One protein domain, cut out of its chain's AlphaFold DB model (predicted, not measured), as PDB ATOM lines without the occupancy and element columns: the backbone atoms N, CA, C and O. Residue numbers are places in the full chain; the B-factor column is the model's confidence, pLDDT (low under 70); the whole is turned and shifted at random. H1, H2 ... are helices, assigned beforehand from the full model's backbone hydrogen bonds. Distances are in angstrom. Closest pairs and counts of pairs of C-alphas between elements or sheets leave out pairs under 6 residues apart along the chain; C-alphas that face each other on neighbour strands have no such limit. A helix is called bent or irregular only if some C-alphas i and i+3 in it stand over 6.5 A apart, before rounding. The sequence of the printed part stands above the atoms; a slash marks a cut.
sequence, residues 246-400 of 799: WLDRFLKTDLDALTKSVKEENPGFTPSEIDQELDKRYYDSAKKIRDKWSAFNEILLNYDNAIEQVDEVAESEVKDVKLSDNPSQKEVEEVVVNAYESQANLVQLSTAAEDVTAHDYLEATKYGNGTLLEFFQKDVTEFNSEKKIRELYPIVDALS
ATOM      1  N   TRP A 246     -16.716  34.495 -38.052       94.25
ATOM      2  CA  TRP A 246     -15.492  35.274 -38.291       94.25
ATOM      3  C   TRP A 246     -15.012  35.150 -39.738       94.25
ATOM      4  O   TRP A 246     -14.491  36.108 -40.301       94.25
ATOM      5  N   LEU A 247     -15.233  33.999 -40.375       94.25
ATOM      6  CA  LEU A 247     -14.834  33.812 -41.756       94.25
ATOM      7  C   LEU A 247     -15.707  34.628 -42.716       94.25
ATOM      8  O   LEU A 247     -15.180  35.251 -43.634       94.25
ATOM      9  N   ASP A 248     -17.015  34.715 -42.465       93.94
ATOM     10  CA  ASP A 248     -17.907  35.597 -43.227       93.94
ATOM     11  C   ASP A 248     -17.498  37.067 -43.100       93.94
ATOM     12  O   ASP A 248     -17.595  37.817 -44.073       93.94
ATOM     13  N   ARG A 249     -17.038  37.492 -41.915       95.19
ATOM     14  CA  ARG A 249     -16.511  38.847 -41.687       95.19
ATOM     15  C   ARG A 249     -15.186  39.064 -42.406       95.19
ATOM     16  O   ARG A 249     -15.033  40.069 -43.094       95.19
ATOM     17  N   PHE A 250     -14.272  38.099 -42.323       96.06
ATOM     18  CA  PHE A 250     -12.986  38.150 -43.017       96.06
ATOM     19  C   PHE A 250     -13.174  38.269 -44.534       96.06
ATOM     20  O   PHE A 250     -12.530  39.090 -45.170       96.06
ATOM     21  N   LEU A 251     -14.128  37.542 -45.121       94.56
ATOM     22  CA  LEU A 251     -14.423  37.629 -46.556       94.56
ATOM     23  C   LEU A 251     -15.023  38.980 -46.996       94.56
ATOM     24  O   LEU A 251     -15.086  39.252 -48.196       94.56
ATOM     25  N   LYS A 252     -15.476  39.825 -46.058       93.62
ATOM     26  CA  LYS A 252     -16.055  41.157 -46.325       93.62
ATOM     27  C   LYS A 252     -15.069  42.308 -46.092       93.62
ATOM     28  O   LYS A 252     -15.401  43.438 -46.450       93.62
ATOM     29  N   THR A 253     -13.904  42.038 -45.507       92.19
ATOM     30  CA  THR A 253     -12.914  43.046 -45.108       92.19
ATOM     31  C   THR A 253     -11.548  42.710 -45.700       92.19
ATOM     32  O   THR A 253     -11.087  41.575 -45.648       92.19
ATOM     33  N   ASP A 254     -10.868  43.716 -46.243       94.06
ATOM     34  CA  ASP A 254      -9.484  43.619 -46.702       94.06
ATOM     35  C   ASP A 254      -8.628  44.752 -46.111       94.06
ATOM     36  O   ASP A 254      -9.113  45.642 -45.404       94.06
ATOM     37  N   LEU A 255      -7.317  44.711 -46.361       94.88
ATOM     38  CA  LEU A 255      -6.384  45.695 -45.806       94.88
ATOM     39  C   LEU A 255      -6.666  47.124 -46.309       94.88
ATOM     40  O   LEU A 255      -6.457  48.091 -45.571       94.88
ATOM     41  N   ASP A 256      -7.165  47.267 -47.538       96.12
ATOM     42  CA  ASP A 256      -7.513  48.566 -48.114       96.12
ATOM     43  C   ASP A 256      -8.739  49.163 -47.408       96.12
ATOM     44  O   ASP A 256      -8.754  50.360 -47.099       96.12
ATOM     45  N   ALA A 257      -9.734  48.335 -47.078       95.88
ATOM     46  CA  ALA A 257     -10.897  48.726 -46.290       95.88
ATOM     47  C   ALA A 257     -10.499  49.192 -44.880       95.88
ATOM     48  O   ALA A 257     -10.938  50.263 -44.452       95.88
ATOM     49  N   LEU A 258      -9.608  48.465 -44.194       97.12
ATOM     50  CA  LEU A 258      -9.097  48.866 -42.874       97.12
ATOM     51  C   LEU A 258      -8.325  50.190 -42.938       97.12
ATOM     52  O   LEU A 258      -8.562  51.104 -42.144       97.12
ATOM     53  N   THR A 259      -7.447  50.332 -43.934       96.81
ATOM     54  CA  THR A 259      -6.689  51.569 -44.192       96.81
ATOM     55  C   THR A 259      -7.630  52.751 -44.418       96.81
ATOM     56  O   THR A 259      -7.412  53.851 -43.898       96.81
ATOM     57  N   LYS A 260      -8.709  52.532 -45.177       97.25
ATOM     58  CA  LYS A 260      -9.736  53.540 -45.428       97.25
ATOM     59  C   LYS A 260     -10.496  53.905 -44.153       97.25
ATOM     60  O   LYS A 260     -10.677  55.097 -43.924       97.25
ATOM     61  N   SER A 261     -10.867  52.934 -43.314       96.62
ATOM     62  CA  SER A 261     -11.544  53.187 -42.030       96.62
ATOM     63  C   SER A 261     -10.705  54.084 -41.124       96.62
ATOM     64  O   SER A 261     -11.171  55.131 -40.680       96.62
ATOM     65  N   VAL A 262      -9.421  53.757 -40.937       97.00
ATOM     66  CA  VAL A 262      -8.512  54.574 -40.115       97.00
ATOM     67  C   VAL A 262      -8.364  55.987 -40.677       97.00
ATOM     68  O   VAL A 262      -8.340  56.954 -39.915       97.00
ATOM     69  N   LYS A 263      -8.299  56.127 -42.006       97.06
ATOM     70  CA  LYS A 263      -8.245  57.432 -42.672       97.06
ATOM     71  C   LYS A 263      -9.541  58.229 -42.515       97.06
ATOM     72  O   LYS A 263      -9.484  59.447 -42.409       97.06
ATOM     73  N   GLU A 264     -10.698  57.580 -42.531       97.19
ATOM     74  CA  GLU A 264     -11.994  58.234 -42.312       97.19
ATOM     75  C   GLU A 264     -12.144  58.687 -40.850       97.19
ATOM     76  O   GLU A 264     -12.579  59.812 -40.603       97.19
ATOM     77  N   GLU A 265     -11.700  57.869 -39.893       97.12
ATOM     78  CA  GLU A 265     -11.626  58.214 -38.467       97.12
ATOM     79  C   GLU A 265     -10.601  59.327 -38.190       97.12
ATOM     80  O   GLU A 265     -10.805  60.160 -37.305       97.12
ATOM     81  N   ASN A 266      -9.514  59.374 -38.969       96.50
ATOM     82  CA  ASN A 266      -8.408  60.319 -38.809       96.50
ATOM     83  C   ASN A 266      -8.009  60.969 -40.155       96.50
ATOM     84  O   ASN A 266      -6.931  60.686 -40.687       96.50
ATOM     85  N   PRO A 267      -8.816  61.904 -40.707       94.75
ATOM     86  CA  PRO A 267      -8.617  62.452 -42.060       94.75
ATOM     87  C   PRO A 267      -7.279  63.159 -42.307       94.75
ATOM     88  O   PRO A 267      -6.899  63.373 -43.459       94.75
ATOM     89  N   GLY A 268      -6.584  63.556 -41.237       95.44
ATOM     90  CA  GLY A 268      -5.284  64.223 -41.289       95.44
ATOM     91  C   GLY A 268      -4.076  63.286 -41.264       95.44
ATOM     92  O   GLY A 268      -2.964  63.778 -41.446       95.44
ATOM     93  N   PHE A 269      -4.260  61.981 -41.039       97.81
ATOM     94  CA  PHE A 269      -3.140  61.044 -40.970       97.81
ATOM     95  C   PHE A 269      -2.478  60.867 -42.339       97.81
ATOM     96  O   PHE A 269      -3.121  60.654 -43.372       97.81
ATOM     97  N   THR A 270      -1.152  60.925 -42.338       97.62
ATOM     98  CA  THR A 270      -0.306  60.489 -43.447       97.62
ATOM     99  C   THR A 270      -0.379  58.964 -43.610       97.62
ATOM    100  O   THR A 270      -0.744  58.260 -42.668       97.62
ATOM    101  N   PRO A 271       0.022  58.401 -44.769       96.25
ATOM    102  CA  PRO A 271       0.065  56.947 -44.948       96.25
ATOM    103  C   PRO A 271       0.870  56.216 -43.863       96.25
ATOM    104  O   PRO A 271       0.464  55.155 -43.410       96.25
ATOM    105  N   SER A 272       1.973  56.812 -43.396       96.38
ATOM    106  CA  SER A 272       2.784  56.226 -42.323       96.38
ATOM    107  C   SER A 272       2.092  56.258 -40.959       96.38
ATOM    108  O   SER A 272       2.350  55.381 -40.144       96.38
ATOM    109  N   GLU A 273       1.265  57.266 -40.681       97.75
ATOM    110  CA  GLU A 273       0.503  57.354 -39.426       97.75
ATOM    111  C   GLU A 273      -0.696  56.398 -39.441       97.75
ATOM    112  O   GLU A 273      -1.000  55.791 -38.420       97.75
ATOM    113  N   ILE A 274      -1.329  56.201 -40.605       97.38
ATOM    114  CA  ILE A 274      -2.363  55.169 -40.787       97.38
ATOM    115  C   ILE A 274      -1.773  53.784 -40.509       97.38
ATOM    116  O   ILE A 274      -2.325  53.025 -39.720       97.38
ATOM    117  N   ASP A 275      -0.624  53.490 -41.113       96.62
ATOM    118  CA  ASP A 275       0.135  52.261 -40.893       96.62
ATOM    119  C   ASP A 275       0.437  52.021 -39.402       96.62
ATOM    120  O   ASP A 275       0.210  50.927 -38.893       96.62
ATOM    121  N   GLN A 276       0.901  53.049 -38.684       96.69
ATOM    122  CA  GLN A 276       1.187  52.962 -37.247       96.69
ATOM    123  C   GLN A 276      -0.067  52.713 -36.404       96.69
ATOM    124  O   GLN A 276      -0.013  51.968 -35.426       96.69
ATOM    125  N   GLU A 277      -1.193  53.329 -36.759       97.44
ATOM    126  CA  GLU A 277      -2.458  53.117 -36.056       97.44
ATOM    127  C   GLU A 277      -3.015  51.709 -36.316       97.44
ATOM    128  O   GLU A 277      -3.503  51.070 -35.385       97.44
ATOM    129  N   LEU A 278      -2.874  51.178 -37.535       97.31
ATOM    130  CA  LEU A 278      -3.185  49.775 -37.828       97.31
ATOM    131  C   LEU A 278      -2.289  48.823 -37.025       97.31
ATOM    132  O   LEU A 278      -2.790  47.882 -36.410       97.31
ATOM    133  N   ASP A 279      -0.981  49.088 -36.972       97.25
ATOM    134  CA  ASP A 279      -0.041  48.273 -36.198       97.25
ATOM    135  C   ASP A 279      -0.408  48.282 -34.704       97.25
ATOM    136  O   ASP A 279      -0.466  47.234 -34.063       97.25
ATOM    137  N   LYS A 280      -0.776  49.443 -34.155       96.62
ATOM    138  CA  LYS A 280      -1.244  49.566 -32.768       96.62
ATOM    139  C   LYS A 280      -2.512  48.750 -32.483       96.62
ATOM    140  O   LYS A 280      -2.670  48.267 -31.364       96.62
ATOM    141  N   ARG A 281      -3.421  48.624 -33.455       96.12
ATOM    142  CA  ARG A 281      -4.683  47.879 -33.302       96.12
ATOM    143  C   ARG A 281      -4.497  46.371 -33.441       96.12
ATOM    144  O   ARG A 281      -5.106  45.622 -32.682       96.12
ATOM    145  N   TYR A 282      -3.679  45.925 -34.394       97.38
ATOM    146  CA  TYR A 282      -3.741  44.540 -34.875       97.38
ATOM    147  C   TYR A 282      -2.422  43.763 -34.792       97.38
ATOM    148  O   TYR A 282      -2.460  42.531 -34.813       97.38
ATOM    149  N   TYR A 283      -1.268  44.430 -34.679       96.81
ATOM    150  CA  TYR A 283       0.044  43.786 -34.842       96.81
ATOM    151  C   TYR A 283       0.286  42.632 -33.863       96.81
ATOM    152  O   TYR A 283       0.694  41.548 -34.280       96.81
ATOM    153  N   ASP A 284       0.002  42.828 -32.572       95.31
ATOM    154  CA  ASP A 284       0.266  41.810 -31.546       95.31
ATOM    155  C   ASP A 284      -0.564  40.538 -31.771       95.31
ATOM    156  O   ASP A 284      -0.046  39.423 -31.682       95.31
ATOM    157  N   SER A 285      -1.842  40.685 -32.124       96.56
ATOM    158  CA  SER A 285      -2.720  39.553 -32.440       96.56
ATOM    159  C   SER A 285      -2.348  38.901 -33.773       96.56
ATOM    160  O   SER A 285      -2.331  37.677 -33.873       96.56
ATOM    161  N   ALA A 286      -1.970  39.693 -34.780       97.81
ATOM    162  CA  ALA A 286      -1.476  39.182 -36.055       97.81
ATOM    163  C   ALA A 286      -0.197  38.355 -35.872       97.81
ATOM    164  O   ALA A 286      -0.045  37.303 -36.493       97.81
ATOM    165  N   LYS A 287       0.693  38.775 -34.965       96.56
ATOM    166  CA  LYS A 287       1.883  38.011 -34.583       96.56
ATOM    167  C   LYS A 287       1.508  36.657 -33.982       96.56
ATOM    168  O   LYS A 287       2.051  35.649 -34.416       96.56
ATOM    169  N   LYS A 288       0.529  36.607 -33.071       95.62
ATOM    170  CA  LYS A 288       0.029  35.340 -32.506       95.62
ATOM    171  C   LYS A 288      -0.547  34.400 -33.570       95.62
ATOM    172  O   LYS A 288      -0.292  33.200 -33.516       95.62
ATOM    173  N   ILE A 289      -1.299  34.929 -34.541       96.88
ATOM    174  CA  ILE A 289      -1.816  34.146 -35.678       96.88
ATOM    175  C   ILE A 289      -0.652  33.618 -36.522       96.88
ATOM    176  O   ILE A 289      -0.596  32.427 -36.818       96.88
ATOM    177  N   ARG A 290       0.307  34.485 -36.866       96.56
ATOM    178  CA  ARG A 290       1.503  34.119 -37.632       96.56
ATOM    179  C   ARG A 290       2.314  33.022 -36.941       96.56
ATOM    180  O   ARG A 290       2.757  32.090 -37.600       96.56
ATOM    181  N   ASP A 291       2.488  33.101 -35.626       94.75
ATOM    182  CA  ASP A 291       3.265  32.121 -34.861       94.75
ATOM    183  C   ASP A 291       2.583  30.726 -34.847       94.75
ATOM    184  O   ASP A 291       3.249  29.712 -34.650       94.75
ATOM    185  N   LYS A 292       1.275  30.654 -35.144       95.06
ATOM    186  CA  LYS A 292       0.497  29.411 -35.342       95.06
ATOM    187  C   LYS A 292       0.390  28.988 -36.819       95.06
ATOM    188  O   LYS A 292      -0.148  27.919 -37.109       95.06
ATOM    189  N   TRP A 293       0.886  29.807 -37.748       95.75
ATOM    190  CA  TRP A 293       0.672  29.649 -39.187       95.75
ATOM    191  C   TRP A 293       1.343  28.406 -39.752       95.75
ATOM    192  O   TRP A 293       0.688  27.619 -40.425       95.75
ATOM    193  N   SER A 294       2.625  28.192 -39.441       92.81
ATOM    194  CA  SER A 294       3.388  27.058 -39.978       92.81
ATOM    195  C   SER A 294       2.778  25.710 -39.597       92.81
ATOM    196  O   SER A 294       2.699  24.828 -40.441       92.81
ATOM    197  N   ALA A 295       2.293  25.573 -38.358       92.75
ATOM    198  CA  ALA A 295       1.645  24.345 -37.900       92.75
ATOM    199  C   ALA A 295       0.354  24.059 -38.686       92.75
ATOM    200  O   ALA A 295       0.083  22.919 -39.045       92.75
ATOM    201  N   PHE A 296      -0.436  25.092 -38.993       94.94
ATOM    202  CA  PHE A 296      -1.634  24.926 -39.814       94.94
ATOM    203  C   PHE A 296      -1.309  24.684 -41.292       94.94
ATOM    204  O   PHE A 296      -1.934  23.847 -41.933       94.94
ATOM    205  N   ASN A 297      -0.301  25.372 -41.824       93.56
ATOM    206  CA  ASN A 297       0.197  25.168 -43.179       93.56
ATOM    207  C   ASN A 297       0.651  23.717 -43.399       93.56
ATOM    208  O   ASN A 297       0.274  23.101 -44.390       93.56
ATOM    209  N   GLU A 298       1.378  23.143 -42.436       92.56
ATOM    210  CA  GLU A 298       1.795  21.740 -42.454       92.56
ATOM    211  C   GLU A 298       0.600  20.776 -42.474       92.56
ATOM    212  O   GLU A 298       0.613  19.815 -43.242       92.56
ATOM    213  N   ILE A 299      -0.459  21.055 -41.703       91.31
ATOM    214  CA  ILE A 299      -1.710  20.277 -41.750       91.31
ATOM    215  C   ILE A 299      -2.297  20.287 -43.169       91.31
ATOM    216  O   ILE A 299      -2.643  19.236 -43.701       91.31
ATOM    217  N   LEU A 300      -2.365  21.459 -43.810       92.88
ATOM    218  CA  LEU A 300      -2.916  21.592 -45.163       92.88
ATOM    219  C   LEU A 300      -2.044  20.913 -46.229       92.88
ATOM    220  O   LEU A 300      -2.580  20.375 -47.194       92.88
ATOM    221  N   LEU A 301      -0.717  20.931 -46.079       90.75
ATOM    222  CA  LEU A 301       0.210  20.270 -47.007       90.75
ATOM    223  C   LEU A 301       0.221  18.741 -46.848       90.75
ATOM    224  O   LEU A 301       0.530  18.035 -47.805       90.75
ATOM    225  N   ASN A 302      -0.148  18.226 -45.673       90.56
ATOM    226  CA  ASN A 302      -0.250  16.793 -45.377       90.56
ATOM    227  C   ASN A 302      -1.628  16.183 -45.717       90.56
ATOM    228  O   ASN A 302      -1.932  15.075 -45.272       90.56
ATOM    229  N   TYR A 303      -2.451  16.866 -46.518       90.25
ATOM    230  CA  TYR A 303      -3.802  16.436 -46.898       90.25
ATOM    231  C   TYR A 303      -3.876  14.998 -47.442       90.25
ATOM    232  O   TYR A 303      -4.711  14.215 -46.990       90.25
ATOM    233  N   ASP A 304      -2.979  14.627 -48.363       88.50
ATOM    234  CA  ASP A 304      -2.975  13.288 -48.969       88.50
ATOM    235  C   ASP A 304      -2.744  12.190 -47.913       88.50
ATOM    236  O   ASP A 304      -3.450  11.182 -47.901       88.50
ATOM    237  N   ASN A 305      -1.837  12.426 -46.955       86.75
ATOM    238  CA  ASN A 305      -1.592  11.506 -45.839       86.75
ATOM    239  C   ASN A 305      -2.826  11.382 -44.928       86.75
ATOM    240  O   ASN A 305      -3.133  10.293 -44.445       86.75
ATOM    241  N   ALA A 306      -3.546  12.483 -44.691       81.38
ATOM    242  CA  ALA A 306      -4.770  12.466 -43.892       81.38
ATOM    243  C   ALA A 306      -5.891  11.664 -44.581       81.38
ATOM    244  O   ALA A 306      -6.607  10.919 -43.911       81.38
ATOM    245  N   ILE A 307      -6.018  11.745 -45.914       79.62
ATOM    246  CA  ILE A 307      -6.949  10.889 -46.671       79.62
ATOM    247  C   ILE A 307      -6.580   9.415 -46.511       79.62
ATOM    248  O   ILE A 307      -7.460   8.605 -46.220       79.62
ATOM    249  N   GLU A 308      -5.303   9.068 -46.698       82.19
ATOM    250  CA  GLU A 308      -4.836   7.683 -46.583       82.19
ATOM    251  C   GLU A 308      -5.146   7.103 -45.196       82.19
ATOM    252  O   GLU A 308      -5.682   6.000 -45.106       82.19
ATOM    253  N   GLN A 309      -4.923   7.872 -44.123       78.12
ATOM    254  CA  GLN A 309      -5.272   7.468 -42.755       78.12
ATOM    255  C   GLN A 309      -6.780   7.269 -42.559       78.12
ATOM    256  O   GLN A 309      -7.207   6.304 -41.920       78.12
ATOM    257  N   VAL A 310      -7.610   8.163 -43.113       74.50
ATOM    258  CA  VAL A 310      -9.072   8.024 -43.043       74.50
ATOM    259  C   VAL A 310      -9.536   6.748 -43.749       74.50
ATOM    260  O   VAL A 310     -10.383   6.028 -43.213       74.50
ATOM    261  N   ASP A 311      -8.984   6.455 -44.928       75.31
ATOM    262  CA  ASP A 311      -9.328   5.266 -45.708       75.31
ATOM    263  C   ASP A 311      -8.812   3.974 -45.033       75.31
ATOM    264  O   ASP A 311      -9.572   3.008 -44.928       75.31
ATOM    265  N   GLU A 312      -7.588   3.960 -44.488       76.00
ATOM    266  CA  GLU A 312      -7.006   2.806 -43.780       76.00
ATOM    267  C   GLU A 312      -7.835   2.406 -42.550       76.00
ATOM    268  O   GLU A 312      -8.226   1.243 -42.396       76.00
ATOM    269  N   VAL A 313      -8.182   3.371 -41.692       68.00
ATOM    270  CA  VAL A 313      -8.970   3.081 -40.485       68.00
ATOM    271  C   VAL A 313     -10.409   2.700 -40.850       68.00
ATOM    272  O   VAL A 313     -10.980   1.804 -40.224       68.00
ATOM    273  N   ALA A 314     -10.998   3.296 -41.896       65.56
ATOM    274  CA  ALA A 314     -12.328   2.915 -42.384       65.56
ATOM    275  C   ALA A 314     -12.392   1.477 -42.939       65.56
ATOM    276  O   ALA A 314     -13.475   0.874 -42.971       65.56
ATOM    277  N   GLU A 315     -11.260   0.927 -43.384       67.00
ATOM    278  CA  GLU A 315     -11.131  -0.455 -43.851       67.00
ATOM    279  C   GLU A 315     -10.753  -1.448 -42.741       67.00
ATOM    280  O   GLU A 315     -11.044  -2.641 -42.877       67.00
ATOM    281  N   SER A 316     -10.192  -0.974 -41.624       63.78
ATOM    282  CA  SER A 316      -9.846  -1.806 -40.471       63.78
ATOM    283  C   SER A 316     -11.099  -2.332 -39.743       63.78
ATOM    284  O   SER A 316     -11.996  -1.581 -39.356       63.78
ATOM    285  N   GLU A 317     -11.209  -3.655 -39.566       57.91
ATOM    286  CA  GLU A 317     -12.243  -4.235 -38.701       57.91
ATOM    287  C   GLU A 317     -11.812  -4.070 -37.240       57.91
ATOM    288  O   GLU A 317     -10.831  -4.680 -36.811       57.91
ATOM    289  N   VAL A 318     -12.556  -3.269 -36.465       56.44
ATOM    290  CA  VAL A 318     -12.405  -3.218 -35.003       56.44
ATOM    291  C   VAL A 318     -12.691  -4.621 -34.468       56.44
ATOM    292  O   VAL A 318     -13.823  -5.104 -34.539       56.44
ATOM    293  N   LYS A 319     -11.652  -5.318 -34.000       57.16
ATOM    294  CA  LYS A 319     -11.797  -6.662 -33.439       57.16
ATOM    295  C   LYS A 319     -12.532  -6.559 -32.109       57.16
ATOM    296  O   LYS A 319     -11.981  -6.059 -31.135       57.16
ATOM    297  N   ASP A 320     -13.755  -7.080 -32.060       55.28
ATOM    298  CA  ASP A 320     -14.484  -7.263 -30.805       55.28
ATOM    299  C   ASP A 320     -13.771  -8.327 -29.957       55.28
ATOM    300  O   ASP A 320     -13.979  -9.533 -30.134       55.28
ATOM    301  N   VAL A 321     -12.916  -7.893 -29.031       55.69
ATOM    302  CA  VAL A 321     -12.303  -8.785 -28.044       55.69
ATOM    303  C   VAL A 321     -13.286  -8.958 -26.892       55.69
ATOM    304  O   VAL A 321     -13.491  -8.061 -26.078       55.69
ATOM    305  N   LYS A 322     -13.950 -10.113 -26.849       61.59
ATOM    306  CA  LYS A 322     -14.847 -10.471 -25.746       61.59
ATOM    307  C   LYS A 322     -14.035 -11.089 -24.616       61.59
ATOM    308  O   LYS A 322     -13.336 -12.073 -24.844       61.59
ATOM    309  N   LEU A 323     -14.183 -10.550 -23.407       56.12
ATOM    310  CA  LEU A 323     -13.711 -11.215 -22.193       56.12
ATOM    311  C   LEU A 323     -14.475 -12.532 -22.014       56.12
ATOM    312  O   LEU A 323     -15.685 -12.596 -22.246       56.12
ATOM    313  N   SER A 324     -13.759 -13.584 -21.620       63.38
ATOM    314  CA  SER A 324     -14.387 -14.821 -21.161       63.38
ATOM    315  C   SER A 324     -15.094 -14.580 -19.816       63.38
ATOM    316  O   SER A 324     -14.810 -13.599 -19.130       63.38
ATOM    317  N   ASP A 325     -16.009 -15.467 -19.409       64.38
ATOM    318  CA  ASP A 325     -16.762 -15.321 -18.144       64.38
ATOM    319  C   ASP A 325     -15.860 -15.322 -16.890       64.38
ATOM    320  O   ASP A 325     -16.310 -14.986 -15.795       64.38
ATOM    321  N   ASN A 326     -14.591 -15.721 -17.033       51.59
ATOM    322  CA  ASN A 326     -13.593 -15.700 -15.971       51.59
ATOM    323  C   ASN A 326     -12.216 -15.380 -16.585       51.59
ATOM    324  O   ASN A 326     -11.417 -16.297 -16.811       51.59
ATOM    325  N   PRO A 327     -11.974 -14.106 -16.938       54.81
ATOM    326  CA  PRO A 327     -10.890 -13.741 -17.827       54.81
ATOM    327  C   PRO A 327      -9.538 -13.971 -17.166       54.81
ATOM    328  O   PRO A 327      -9.307 -13.595 -16.015       54.81
ATOM    329  N   SER A 328      -8.624 -14.597 -17.902       52.56
ATOM    330  CA  SER A 328      -7.236 -14.673 -17.452       52.56
ATOM    331  C   SER A 328      -6.614 -13.274 -17.441       52.56
ATOM    332  O   SER A 328      -7.008 -12.408 -18.216       52.56
ATOM    333  N   GLN A 329      -5.597 -13.054 -16.609       48.41
ATOM    334  CA  GLN A 329      -4.878 -11.775 -16.559       48.41
ATOM    335  C   GLN A 329      -4.388 -11.327 -17.948       48.41
ATOM    336  O   GLN A 329      -4.513 -10.165 -18.309       48.41
ATOM    337  N   LYS A 330      -3.933 -12.280 -18.770       53.91
ATOM    338  CA  LYS A 330      -3.517 -12.032 -20.153       53.91
ATOM    339  C   LYS A 330      -4.678 -11.601 -21.057       53.91
ATOM    340  O   LYS A 330      -4.480 -10.767 -21.927       53.91
ATOM    341  N   GLU A 331      -5.877 -12.150 -20.855       49.88
ATOM    342  CA  GLU A 331      -7.081 -11.716 -21.581       49.88
ATOM    343  C   GLU A 331      -7.496 -10.297 -21.164       49.88
ATOM    344  O   GLU A 331      -7.898  -9.515 -22.019       49.88
ATOM    345  N   VAL A 332      -7.359  -9.938 -19.882       48.50
ATOM    346  CA  VAL A 332      -7.612  -8.568 -19.401       48.50
ATOM    347  C   VAL A 332      -6.586  -7.586 -19.975       48.50
ATOM    348  O   VAL A 332      -6.978  -6.553 -20.509       48.50
ATOM    349  N   GLU A 333      -5.293  -7.915 -19.929       49.66
ATOM    350  CA  GLU A 333      -4.219  -7.104 -20.523       49.66
ATOM    351  C   GLU A 333      -4.416  -6.912 -22.029       49.66
ATOM    352  O   GLU A 333      -4.329  -5.792 -22.526       49.66
ATOM    353  N   GLU A 334      -4.732  -7.983 -22.759       57.34
ATOM    354  CA  GLU A 334      -4.986  -7.925 -24.198       57.34
ATOM    355  C   GLU A 334      -6.210  -7.055 -24.511       57.34
ATOM    356  O   GLU A 334      -6.179  -6.264 -25.449       57.34
ATOM    357  N   VAL A 335      -7.273  -7.133 -23.709       56.75
ATOM    358  CA  VAL A 335      -8.457  -6.276 -23.850       56.75
ATOM    359  C   VAL A 335      -8.111  -4.809 -23.595       56.75
ATOM    360  O   VAL A 335      -8.445  -3.966 -24.422       56.75
ATOM    361  N   VAL A 336      -7.372  -4.503 -22.527       49.91
ATOM    362  CA  VAL A 336      -6.944  -3.136 -22.189       49.91
ATOM    363  C   VAL A 336      -6.037  -2.547 -23.273       49.91
ATOM    364  O   VAL A 336      -6.288  -1.436 -23.739       49.91
ATOM    365  N   VAL A 337      -5.024  -3.290 -23.731       54.12
ATOM    366  CA  VAL A 337      -4.121  -2.852 -24.811       54.12
ATOM    367  C   VAL A 337      -4.902  -2.602 -26.103       54.12
ATOM    368  O   VAL A 337      -4.760  -1.536 -26.699       54.12
ATOM    369  N   ASN A 338      -5.799  -3.515 -26.492       60.44
ATOM    370  CA  ASN A 338      -6.646  -3.329 -27.675       60.44
ATOM    371  C   ASN A 338      -7.596  -2.126 -27.534       60.44
ATOM    372  O   ASN A 338      -7.899  -1.466 -28.530       60.44
ATOM    373  N   ALA A 339      -8.062  -1.812 -26.321       54.16
ATOM    374  CA  ALA A 339      -8.851  -0.611 -26.050       54.16
ATOM    375  C   ALA A 339      -8.055   0.665 -26.286       54.16
ATOM    376  O   ALA A 339      -8.538   1.568 -26.969       54.16
ATOM    377  N   TYR A 340      -6.843   0.721 -25.732       53.16
ATOM    378  CA  TYR A 340      -5.952   1.864 -25.880       53.16
ATOM    379  C   TYR A 340      -5.572   2.083 -27.340       53.16
ATOM    380  O   TYR A 340      -5.663   3.206 -27.830       53.16
ATOM    381  N   GLU A 341      -5.211   1.017 -28.057       60.16
ATOM    382  CA  GLU A 341      -4.918   1.089 -29.490       60.16
ATOM    383  C   GLU A 341      -6.146   1.546 -30.289       60.16
ATOM    384  O   GLU A 341      -6.038   2.429 -31.139       60.16
ATOM    385  N   SER A 342      -7.339   1.032 -29.973       61.03
ATOM    386  CA  SER A 342      -8.586   1.453 -30.632       61.03
ATOM    387  C   SER A 342      -8.909   2.926 -30.371       61.03
ATOM    388  O   SER A 342      -9.280   3.649 -31.294       61.03
ATOM    389  N   GLN A 343      -8.746   3.398 -29.136       56.56
ATOM    390  CA  GLN A 343      -8.962   4.798 -28.777       56.56
ATOM    391  C   GLN A 343      -7.951   5.717 -29.470       56.56
ATOM    392  O   GLN A 343      -8.345   6.738 -30.033       56.56
ATOM    393  N   ALA A 344      -6.669   5.344 -29.479       58.16
ATOM    394  CA  ALA A 344      -5.624   6.089 -30.174       58.16
ATOM    395  C   ALA A 344      -5.923   6.196 -31.679       58.16
ATOM    396  O   ALA A 344      -5.878   7.296 -32.235       58.16
ATOM    397  N   ASN A 345      -6.327   5.092 -32.313       65.31
ATOM    398  CA  ASN A 345      -6.710   5.066 -33.725       65.31
ATOM    399  C   ASN A 345      -7.939   5.944 -34.011       65.31
ATOM    400  O   ASN A 345      -7.984   6.632 -35.029       65.31
ATOM    401  N   LEU A 346      -8.929   5.977 -33.112       62.41
ATOM    402  CA  LEU A 346     -10.109   6.839 -33.257       62.41
ATOM    403  C   LEU A 346      -9.771   8.328 -33.142       62.41
ATOM    404  O   LEU A 346     -10.320   9.138 -33.888       62.41
ATOM    405  N   VAL A 347      -8.865   8.695 -32.234       64.31
ATOM    406  CA  VAL A 347      -8.381  10.079 -32.106       64.31
ATOM    407  C   VAL A 347      -7.620  10.499 -33.363       64.31
ATOM    408  O   VAL A 347      -7.866  11.586 -33.890       64.31
ATOM    409  N   GLN A 348      -6.744   9.633 -33.880       67.31
ATOM    410  CA  GLN A 348      -6.025   9.878 -35.133       67.31
ATOM    411  C   GLN A 348      -6.993  10.034 -36.311       67.31
ATOM    412  O   GLN A 348      -6.906  11.017 -37.042       67.31
ATOM    413  N   LEU A 349      -7.981   9.143 -36.433       72.44
ATOM    414  CA  LEU A 349      -9.006   9.219 -37.474       72.44
ATOM    415  C   LEU A 349      -9.833  10.509 -37.387       72.44
ATOM    416  O   LEU A 349     -10.072  11.154 -38.406       72.44
ATOM    417  N   SER A 350     -10.273  10.899 -36.186       68.88
ATOM    418  CA  SER A 350     -11.013  12.152 -35.986       68.88
ATOM    419  C   SER A 350     -10.176  13.355 -36.411       68.88
ATOM    420  O   SER A 350     -10.677  14.236 -37.102       68.88
ATOM    421  N   THR A 351      -8.895  13.365 -36.038       76.19
ATOM    422  CA  THR A 351      -7.962  14.440 -36.393       76.19
ATOM    423  C   THR A 351      -7.776  14.520 -37.908       76.19
ATOM    424  O   THR A 351      -7.969  15.586 -38.486       76.19
ATOM    425  N   ALA A 352      -7.508  13.392 -38.571       78.00
ATOM    426  CA  ALA A 352      -7.346  13.337 -40.021       78.00
ATOM    427  C   ALA A 352      -8.624  13.768 -40.770       78.00
ATOM    428  O   ALA A 352      -8.559  14.479 -41.772       78.00
ATOM    429  N   ALA A 353      -9.807  13.404 -40.264       76.25
ATOM    430  CA  ALA A 353     -11.081  13.821 -40.849       76.25
ATOM    431  C   ALA A 353     -11.325  15.338 -40.733       76.25
ATOM    432  O   ALA A 353     -11.864  15.946 -41.664       76.25
ATOM    433  N   GLU A 354     -10.940  15.957 -39.615       81.88
ATOM    434  CA  GLU A 354     -10.963  17.417 -39.465       81.88
ATOM    435  C   GLU A 354     -10.017  18.093 -40.457       81.88
ATOM    436  O   GLU A 354     -10.406  19.073 -41.090       81.88
ATOM    437  N   ASP A 355      -8.812  17.551 -40.631       86.94
ATOM    438  CA  ASP A 355      -7.792  18.108 -41.522       86.94
ATOM    439  C   ASP A 355      -8.267  18.085 -42.987       86.94
ATOM    440  O   ASP A 355      -8.223  19.111 -43.674       86.94
ATOM    441  N   VAL A 356      -8.841  16.959 -43.437       84.81
ATOM    442  CA  VAL A 356      -9.479  16.835 -44.763       84.81
ATOM    443  C   VAL A 356     -10.639  17.823 -44.914       84.81
ATOM    444  O   VAL A 356     -10.760  18.492 -45.938       84.81
ATOM    445  N   THR A 357     -11.487  17.951 -43.889       83.31
ATOM    446  CA  THR A 357     -12.657  18.844 -43.924       83.31
ATOM    447  C   THR A 357     -12.247  20.312 -44.031       83.31
ATOM    448  O   THR A 357     -12.830  21.058 -44.823       83.31
ATOM    449  N   ALA A 358     -11.245  20.728 -43.255       87.25
ATOM    450  CA  ALA A 358     -10.704  22.077 -43.309       87.25
ATOM    451  C   ALA A 358     -10.105  22.370 -44.691       87.25
ATOM    452  O   ALA A 358     -10.432  23.396 -45.287       87.25
ATOM    453  N   HIS A 359      -9.291  21.456 -45.230       93.69
ATOM    454  CA  HIS A 359      -8.682  21.609 -46.550       93.69
ATOM    455  C   HIS A 359      -9.733  21.756 -47.662       93.69
ATOM    456  O   HIS A 359      -9.732  22.759 -48.379       93.69
ATOM    457  N   ASP A 360     -10.669  20.806 -47.770       89.31
ATOM    458  CA  ASP A 360     -11.707  20.789 -48.813       89.31
ATOM    459  C   ASP A 360     -12.550  22.067 -48.805       89.31
ATOM    460  O   ASP A 360     -12.914  22.613 -49.853       89.31
ATOM    461  N   TYR A 361     -12.881  22.565 -47.614       90.06
ATOM    462  CA  TYR A 361     -13.641  23.797 -47.499       90.06
ATOM    463  C   TYR A 361     -12.838  25.024 -47.944       90.06
ATOM    464  O   TYR A 361     -13.365  25.893 -48.650       90.06
ATOM    465  N   LEU A 362     -11.571  25.114 -47.533       94.62
ATOM    466  CA  LEU A 362     -10.699  26.220 -47.911       94.62
ATOM    467  C   LEU A 362     -10.469  26.250 -49.427       94.62
ATOM    468  O   LEU A 362     -10.434  27.332 -50.016       94.62
ATOM    469  N   GLU A 363     -10.373  25.084 -50.071       95.19
ATOM    470  CA  GLU A 363     -10.262  24.967 -51.528       95.19
ATOM    471  C   GLU A 363     -11.542  25.448 -52.230       95.19
ATOM    472  O   GLU A 363     -11.497  26.161 -53.237       95.19
ATOM    473  N   ALA A 364     -12.706  25.095 -51.682       92.00
ATOM    474  CA  ALA A 364     -14.000  25.460 -52.250       92.00
ATOM    475  C   ALA A 364     -14.336  26.958 -52.105       92.00
ATOM    476  O   ALA A 364     -15.174  27.476 -52.853       92.00
ATOM    477  N   THR A 365     -13.700  27.661 -51.167       92.50
ATOM    478  CA  THR A 365     -14.031  29.051 -50.831       92.50
ATOM    479  C   THR A 365     -13.161  30.035 -51.612       92.50
ATOM    480  O   THR A 365     -11.936  30.028 -51.512       92.50
ATOM    481  N   LYS A 366     -13.792  30.908 -52.408       94.06
ATOM    482  CA  LYS A 366     -13.095  31.918 -53.221       94.06
ATOM    483  C   LYS A 366     -12.567  33.070 -52.372       94.06
ATOM    484  O   LYS A 366     -13.292  33.594 -51.534       94.06
ATOM    485  N   TYR A 367     -11.339  33.498 -52.660       92.94
ATOM    486  CA  TYR A 367     -10.707  34.634 -51.997       92.94
ATOM    487  C   TYR A 367      -9.728  35.344 -52.937       92.94
ATOM    488  O   TYR A 367      -8.815  34.728 -53.491       92.94
ATOM    489  N   GLY A 368      -9.932  36.645 -53.156       88.00
ATOM    490  CA  GLY A 368      -9.177  37.412 -54.149       88.00
ATOM    491  C   GLY A 368      -9.240  36.777 -55.546       88.00
ATOM    492  O   GLY A 368     -10.320  36.492 -56.063       88.00
ATOM    493  N   ASN A 369      -8.073  36.535 -56.149       89.44
ATOM    494  CA  ASN A 369      -7.948  35.859 -57.450       89.44
ATOM    495  C   ASN A 369      -7.871  34.322 -57.346       89.44
ATOM    496  O   ASN A 369      -7.746  33.656 -58.374       89.44
ATOM    497  N   GLY A 370      -7.930  33.774 -56.132       94.31
ATOM    498  CA  GLY A 370      -7.652  32.378 -55.818       94.31
ATOM    499  C   GLY A 370      -8.689  31.757 -54.884       94.31
ATOM    500  O   GLY A 370      -9.897  32.029 -54.973       94.31
ATOM    501  N   THR A 371      -8.214  30.902 -53.987       96.56
ATOM    502  CA  THR A 371      -9.007  30.263 -52.926       96.56
ATOM    503  C   THR A 371      -8.464  30.639 -51.550       96.56
ATOM    504  O   THR A 371      -7.344  31.141 -51.425       96.56
ATOM    505  N   LEU A 372      -9.245  30.402 -50.494       95.44
ATOM    506  CA  LEU A 372      -8.716  30.529 -49.135       95.44
ATOM    507  C   LEU A 372      -7.594  29.520 -48.875       95.44
ATOM    508  O   LEU A 372      -6.665  29.843 -48.140       95.44
ATOM    509  N   LEU A 373      -7.640  28.337 -49.500       96.69
ATOM    510  CA  LEU A 373      -6.562  27.354 -49.402       96.69
ATOM    511  C   LEU A 373      -5.234  27.950 -49.874       96.69
ATOM    512  O   LEU A 373      -4.262  27.901 -49.132       96.69
ATOM    513  N   GLU A 374      -5.208  28.580 -51.051       96.75
ATOM    514  CA  GLU A 374      -4.003  29.234 -51.579       96.75
ATOM    515  C   GLU A 374      -3.477  30.324 -50.630       96.75
ATOM    516  O   GLU A 374      -2.268  30.492 -50.479       96.75
ATOM    517  N   PHE A 375      -4.373  31.051 -49.955       95.50
ATOM    518  CA  PHE A 375      -3.985  32.054 -48.966       95.50
ATOM    519  C   PHE A 375      -3.363  31.427 -47.708       95.50
ATOM    520  O   PHE A 375      -2.286  31.857 -47.301       95.50
ATOM    521  N   PHE A 376      -3.988  30.402 -47.117       95.62
ATOM    522  CA  PHE A 376      -3.460  29.705 -45.932       95.62
ATOM    523  C   PHE A 376      -2.246  28.808 -46.239       95.62
ATOM    524  O   PHE A 376      -1.474  28.477 -45.337       95.62
ATOM    525  N   GLN A 377      -2.026  28.461 -47.510       95.50
ATOM    526  CA  GLN A 377      -0.844  27.734 -47.971       95.50
ATOM    527  C   GLN A 377       0.398  28.617 -48.174       95.50
ATOM    528  O   GLN A 377       1.491  28.076 -48.356       95.50
ATOM    529  N   LYS A 378       0.272  29.951 -48.096       95.00
ATOM    530  CA  LYS A 378       1.426  30.862 -48.123       95.00
ATOM    531  C   LYS A 378       2.449  30.495 -47.054       95.00
ATOM    532  O   LYS A 378       2.091  30.205 -45.908       95.00
ATOM    533  N   ASP A 379       3.722  30.574 -47.425       93.75
ATOM    534  CA  ASP A 379       4.827  30.314 -46.508       93.75
ATOM    535  C   ASP A 379       4.861  31.385 -45.406       93.75
ATOM    536  O   ASP A 379       4.665  32.573 -45.671       93.75
ATOM    537  N   VAL A 380       5.139  30.993 -44.157       92.50
ATOM    538  CA  VAL A 380       5.162  31.933 -43.019       92.50
ATOM    539  C   VAL A 380       6.148  33.091 -43.233       92.50
ATOM    540  O   VAL A 380       5.936  34.195 -42.725       92.50
ATOM    541  N   THR A 381       7.207  32.880 -44.025       93.31
ATOM    542  CA  THR A 381       8.188  33.912 -44.377       93.31
ATOM    543  C   THR A 381       7.591  35.055 -45.184       93.31
ATOM    544  O   THR A 381       8.136  36.166 -45.168       93.31
ATOM    545  N   GLU A 382       6.435  34.842 -45.811       93.31
ATOM    546  CA  GLU A 382       5.662  35.908 -46.427       93.31
ATOM    547  C   GLU A 382       5.158  36.919 -45.396       93.31
ATOM    548  O   GLU A 382       4.991  38.069 -45.760       93.31
ATOM    549  N   PHE A 383       5.060  36.584 -44.107       93.81
ATOM    550  CA  PHE A 383       4.590  37.489 -43.048       93.81
ATOM    551  C   PHE A 383       5.703  37.972 -42.103       93.81
ATOM    552  O   PHE A 383       5.431  38.590 -41.072       93.81
ATOM    553  N   ASN A 384       6.974  37.703 -42.423       90.31
ATOM    554  CA  ASN A 384       8.090  37.975 -41.507       90.31
ATOM    555  C   ASN A 384       8.495  39.452 -41.405       90.31
ATOM    556  O   ASN A 384       9.229  39.811 -40.486       90.31
ATOM    557  N   SER A 385       8.057  40.313 -42.327       90.75
ATOM    558  CA  SER A 385       8.352  41.747 -42.253       90.75
ATOM    559  C   SER A 385       7.193  42.533 -41.646       90.75
ATOM    560  O   SER A 385       6.030  42.186 -41.843       90.75
ATOM    561  N   GLU A 386       7.513  43.648 -40.984       82.56
ATOM    562  CA  GLU A 386       6.527  44.562 -40.381       82.56
ATOM    563  C   GLU A 386       5.455  45.031 -41.373       82.56
ATOM    564  O   GLU A 386       4.313  45.252 -40.998       82.56
ATOM    565  N   LYS A 387       5.794  45.157 -42.661       89.81
ATOM    566  CA  LYS A 387       4.813  45.547 -43.681       89.81
ATOM    567  C   LYS A 387       3.940  44.388 -44.134       89.81
ATOM    568  O   LYS A 387       2.776  44.604 -44.444       89.81
ATOM    569  N   LYS A 388       4.498  43.180 -44.218       93.81
ATOM    570  CA  LYS A 388       3.768  42.031 -44.757       93.81
ATOM    571  C   LYS A 388       2.885  41.340 -43.721       93.81
ATOM    572  O   LYS A 388       1.861  40.783 -44.092       93.81
ATOM    573  N   ILE A 389       3.204  41.437 -42.428       96.31
ATOM    574  CA  ILE A 389       2.318  40.931 -41.364       96.31
ATOM    575  C   ILE A 389       0.932  41.603 -41.384       96.31
ATOM    576  O   ILE A 389      -0.044  41.013 -40.929       96.31
ATOM    577  N   ARG A 390       0.823  42.799 -41.982       97.19
ATOM    578  CA  ARG A 390      -0.442  43.524 -42.170       97.19
ATOM    579  C   ARG A 390      -1.446  42.782 -43.047       97.19
ATOM    580  O   ARG A 390      -2.641  43.020 -42.921       97.19
ATOM    581  N   GLU A 391      -0.994  41.841 -43.879       95.38
ATOM    582  CA  GLU A 391      -1.892  40.942 -44.620       95.38
ATOM    583  C   GLU A 391      -2.757  40.074 -43.689       95.38
ATOM    584  O   GLU A 391      -3.798  39.579 -44.114       95.38
ATOM    585  N   LEU A 392      -2.370  39.921 -42.416       97.31
ATOM    586  CA  LEU A 392      -3.139  39.196 -41.404       97.31
ATOM    587  C   LEU A 392      -4.110  40.095 -40.622       97.31
ATOM    588  O   LEU A 392      -4.943  39.577 -39.883       97.31
ATOM    589  N   TYR A 393      -4.043  41.425 -40.765       98.00
ATOM    590  CA  TYR A 393      -4.915  42.350 -40.019       98.00
ATOM    591  C   TYR A 393      -6.402  42.143 -40.312       98.00
ATOM    592  O   TYR A 393      -7.172  42.144 -39.355       98.00
ATOM    593  N   PRO A 394      -6.820  41.869 -41.564       97.56
ATOM    594  CA  PRO A 394      -8.206  41.505 -41.852       97.56
ATOM    595  C   PRO A 394      -8.714  40.286 -41.069       97.56
ATOM    596  O   PRO A 394      -9.883  40.250 -40.701       97.56
ATOM    597  N   ILE A 395      -7.853  39.303 -40.770       97.25
ATOM    598  CA  ILE A 395      -8.239  38.161 -39.925       97.25
ATOM    599  C   ILE A 395      -8.470  38.641 -38.495       97.25
ATOM    600  O   ILE A 395      -9.482  38.297 -37.900       97.25
ATOM    601  N   VAL A 396      -7.549  39.443 -37.948       97.75
ATOM    602  CA  VAL A 396      -7.660  39.967 -36.577       97.75
ATOM    603  C   VAL A 396      -8.928  40.802 -36.409       97.75
ATOM    604  O   VAL A 396      -9.634  40.622 -35.425       97.75
ATOM    605  N   ASP A 397      -9.227  41.676 -37.370       97.50
ATOM    606  CA  ASP A 397     -10.428  42.519 -37.371       97.50
ATOM    607  C   ASP A 397     -11.726  41.700 -37.437       97.50
ATOM    608  O   ASP A 397     -12.736  42.061 -36.839       97.50
ATOM    609  N   ALA A 398     -11.689  40.556 -38.122       97.00
ATOM    610  CA  ALA A 398     -12.830  39.663 -38.235       97.00
ATOM    611  C   ALA A 398     -13.113  38.846 -36.962       97.00
ATOM    612  O   ALA A 398     -14.210  38.293 -36.817       97.00
ATOM    613  N   LEU A 399     -12.159  38.738 -36.034       96.62
ATOM    614  CA  LEU A 399     -12.359  38.011 -34.784       96.62
ATOM    615  C   LEU A 399     -13.131  38.850 -33.767       96.62
ATOM    616  O   LEU A 399     -12.902  40.044 -33.596       96.62
ATOM    617  N   SER A 400     -14.035  38.186 -33.053       95.38
ATOM    618  CA  SER A 400     -14.731  38.778 -31.906       95.38
ATOM    619  C   SER A 400     -13.769  39.063 -30.743       95.38
ATOM    620  O   SER A 400     -12.659  38.521 -30.675       95.38
TER     621      SER A 400
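AT A GLANCE: This is residues 246 to 400 of the 799 residues of an uncharacterized protein of Oscillospiraceae bacterium (UniProt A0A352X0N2). The long helix H6 makes an arm reaching away from a head of short helices gathered round H9. H5 and residues 316 to 328 lead outward, and H6 runs back toward the head, forming a helical hairpin with H5. The printed part has 155 residues with nine named helices, H1 to H9 in order, and no named strand; the class is all helix. It is extended, with a radius of gyration of the C-alphas of 23.6 A and spans of 84 by 29 by 26 A.

IN THESE COORDINATES: H6, residues 329 to 364, measures 52.4 A from C-alpha 329 at (-4.878, -11.775, -16.559) to C-alpha 364 at (-14.000, 25.460, -52.250). Before it come H1, residues 246 to 250, H2, 255 to 265, H4, 293 to 301, and H5, 303 to 315, 18.7 A long. H3, residues 271 to 291, assigned as one helix by its hydrogen bonds, is bent, with C-alphas 281 and 284 8.0 A apart; its arms are H3a, 271 to 281, and H3b, 284 to 291. After H6 come H7, 372 to 376, H8, 380 to 383, and H9, 389 to 398, ending at (-12.830, 39.663, -38.235); H9 is only just irregular, with C-alphas 391 and 394 6.9 A apart.

HOW THE PARTS SIT: H6 touches H5 with residues 345 to 359 alone, at a steep tilt of 42 degrees, opposite ways; closest are the C-alphas of Ala 306 and Ala 352, 4.7 A. Its residues 359 to 364 alone touch H7, Leu 362 and Leu 373 having the closest C-alphas, 4.5 A. H4 and H6 only just touch, with 3 pairs of C-alphas within 8 A, the closest Leu 300 and His 359, 5.9 A. The hub, H9, touches H1, H2, H3b and, only at the corner, H8; the C-alphas of Ala 286 in H3b and Leu 392 are 5.6 A apart. Every O i to N i+4 pair is within hydrogen-bond range in H1, H2, H3a, H3b, H4, H5, H6 and H7, against 3 of 6 in H9; H8 is too short for one.

THE WHOLE: The farthest C-alphas, Gly 268 and Asn 326, are 84.2 A apart. The printed part has no cut, and the link from H5 to H6 is long, 13 residues. Residues 313 to 348 and 350 have pLDDT under 70.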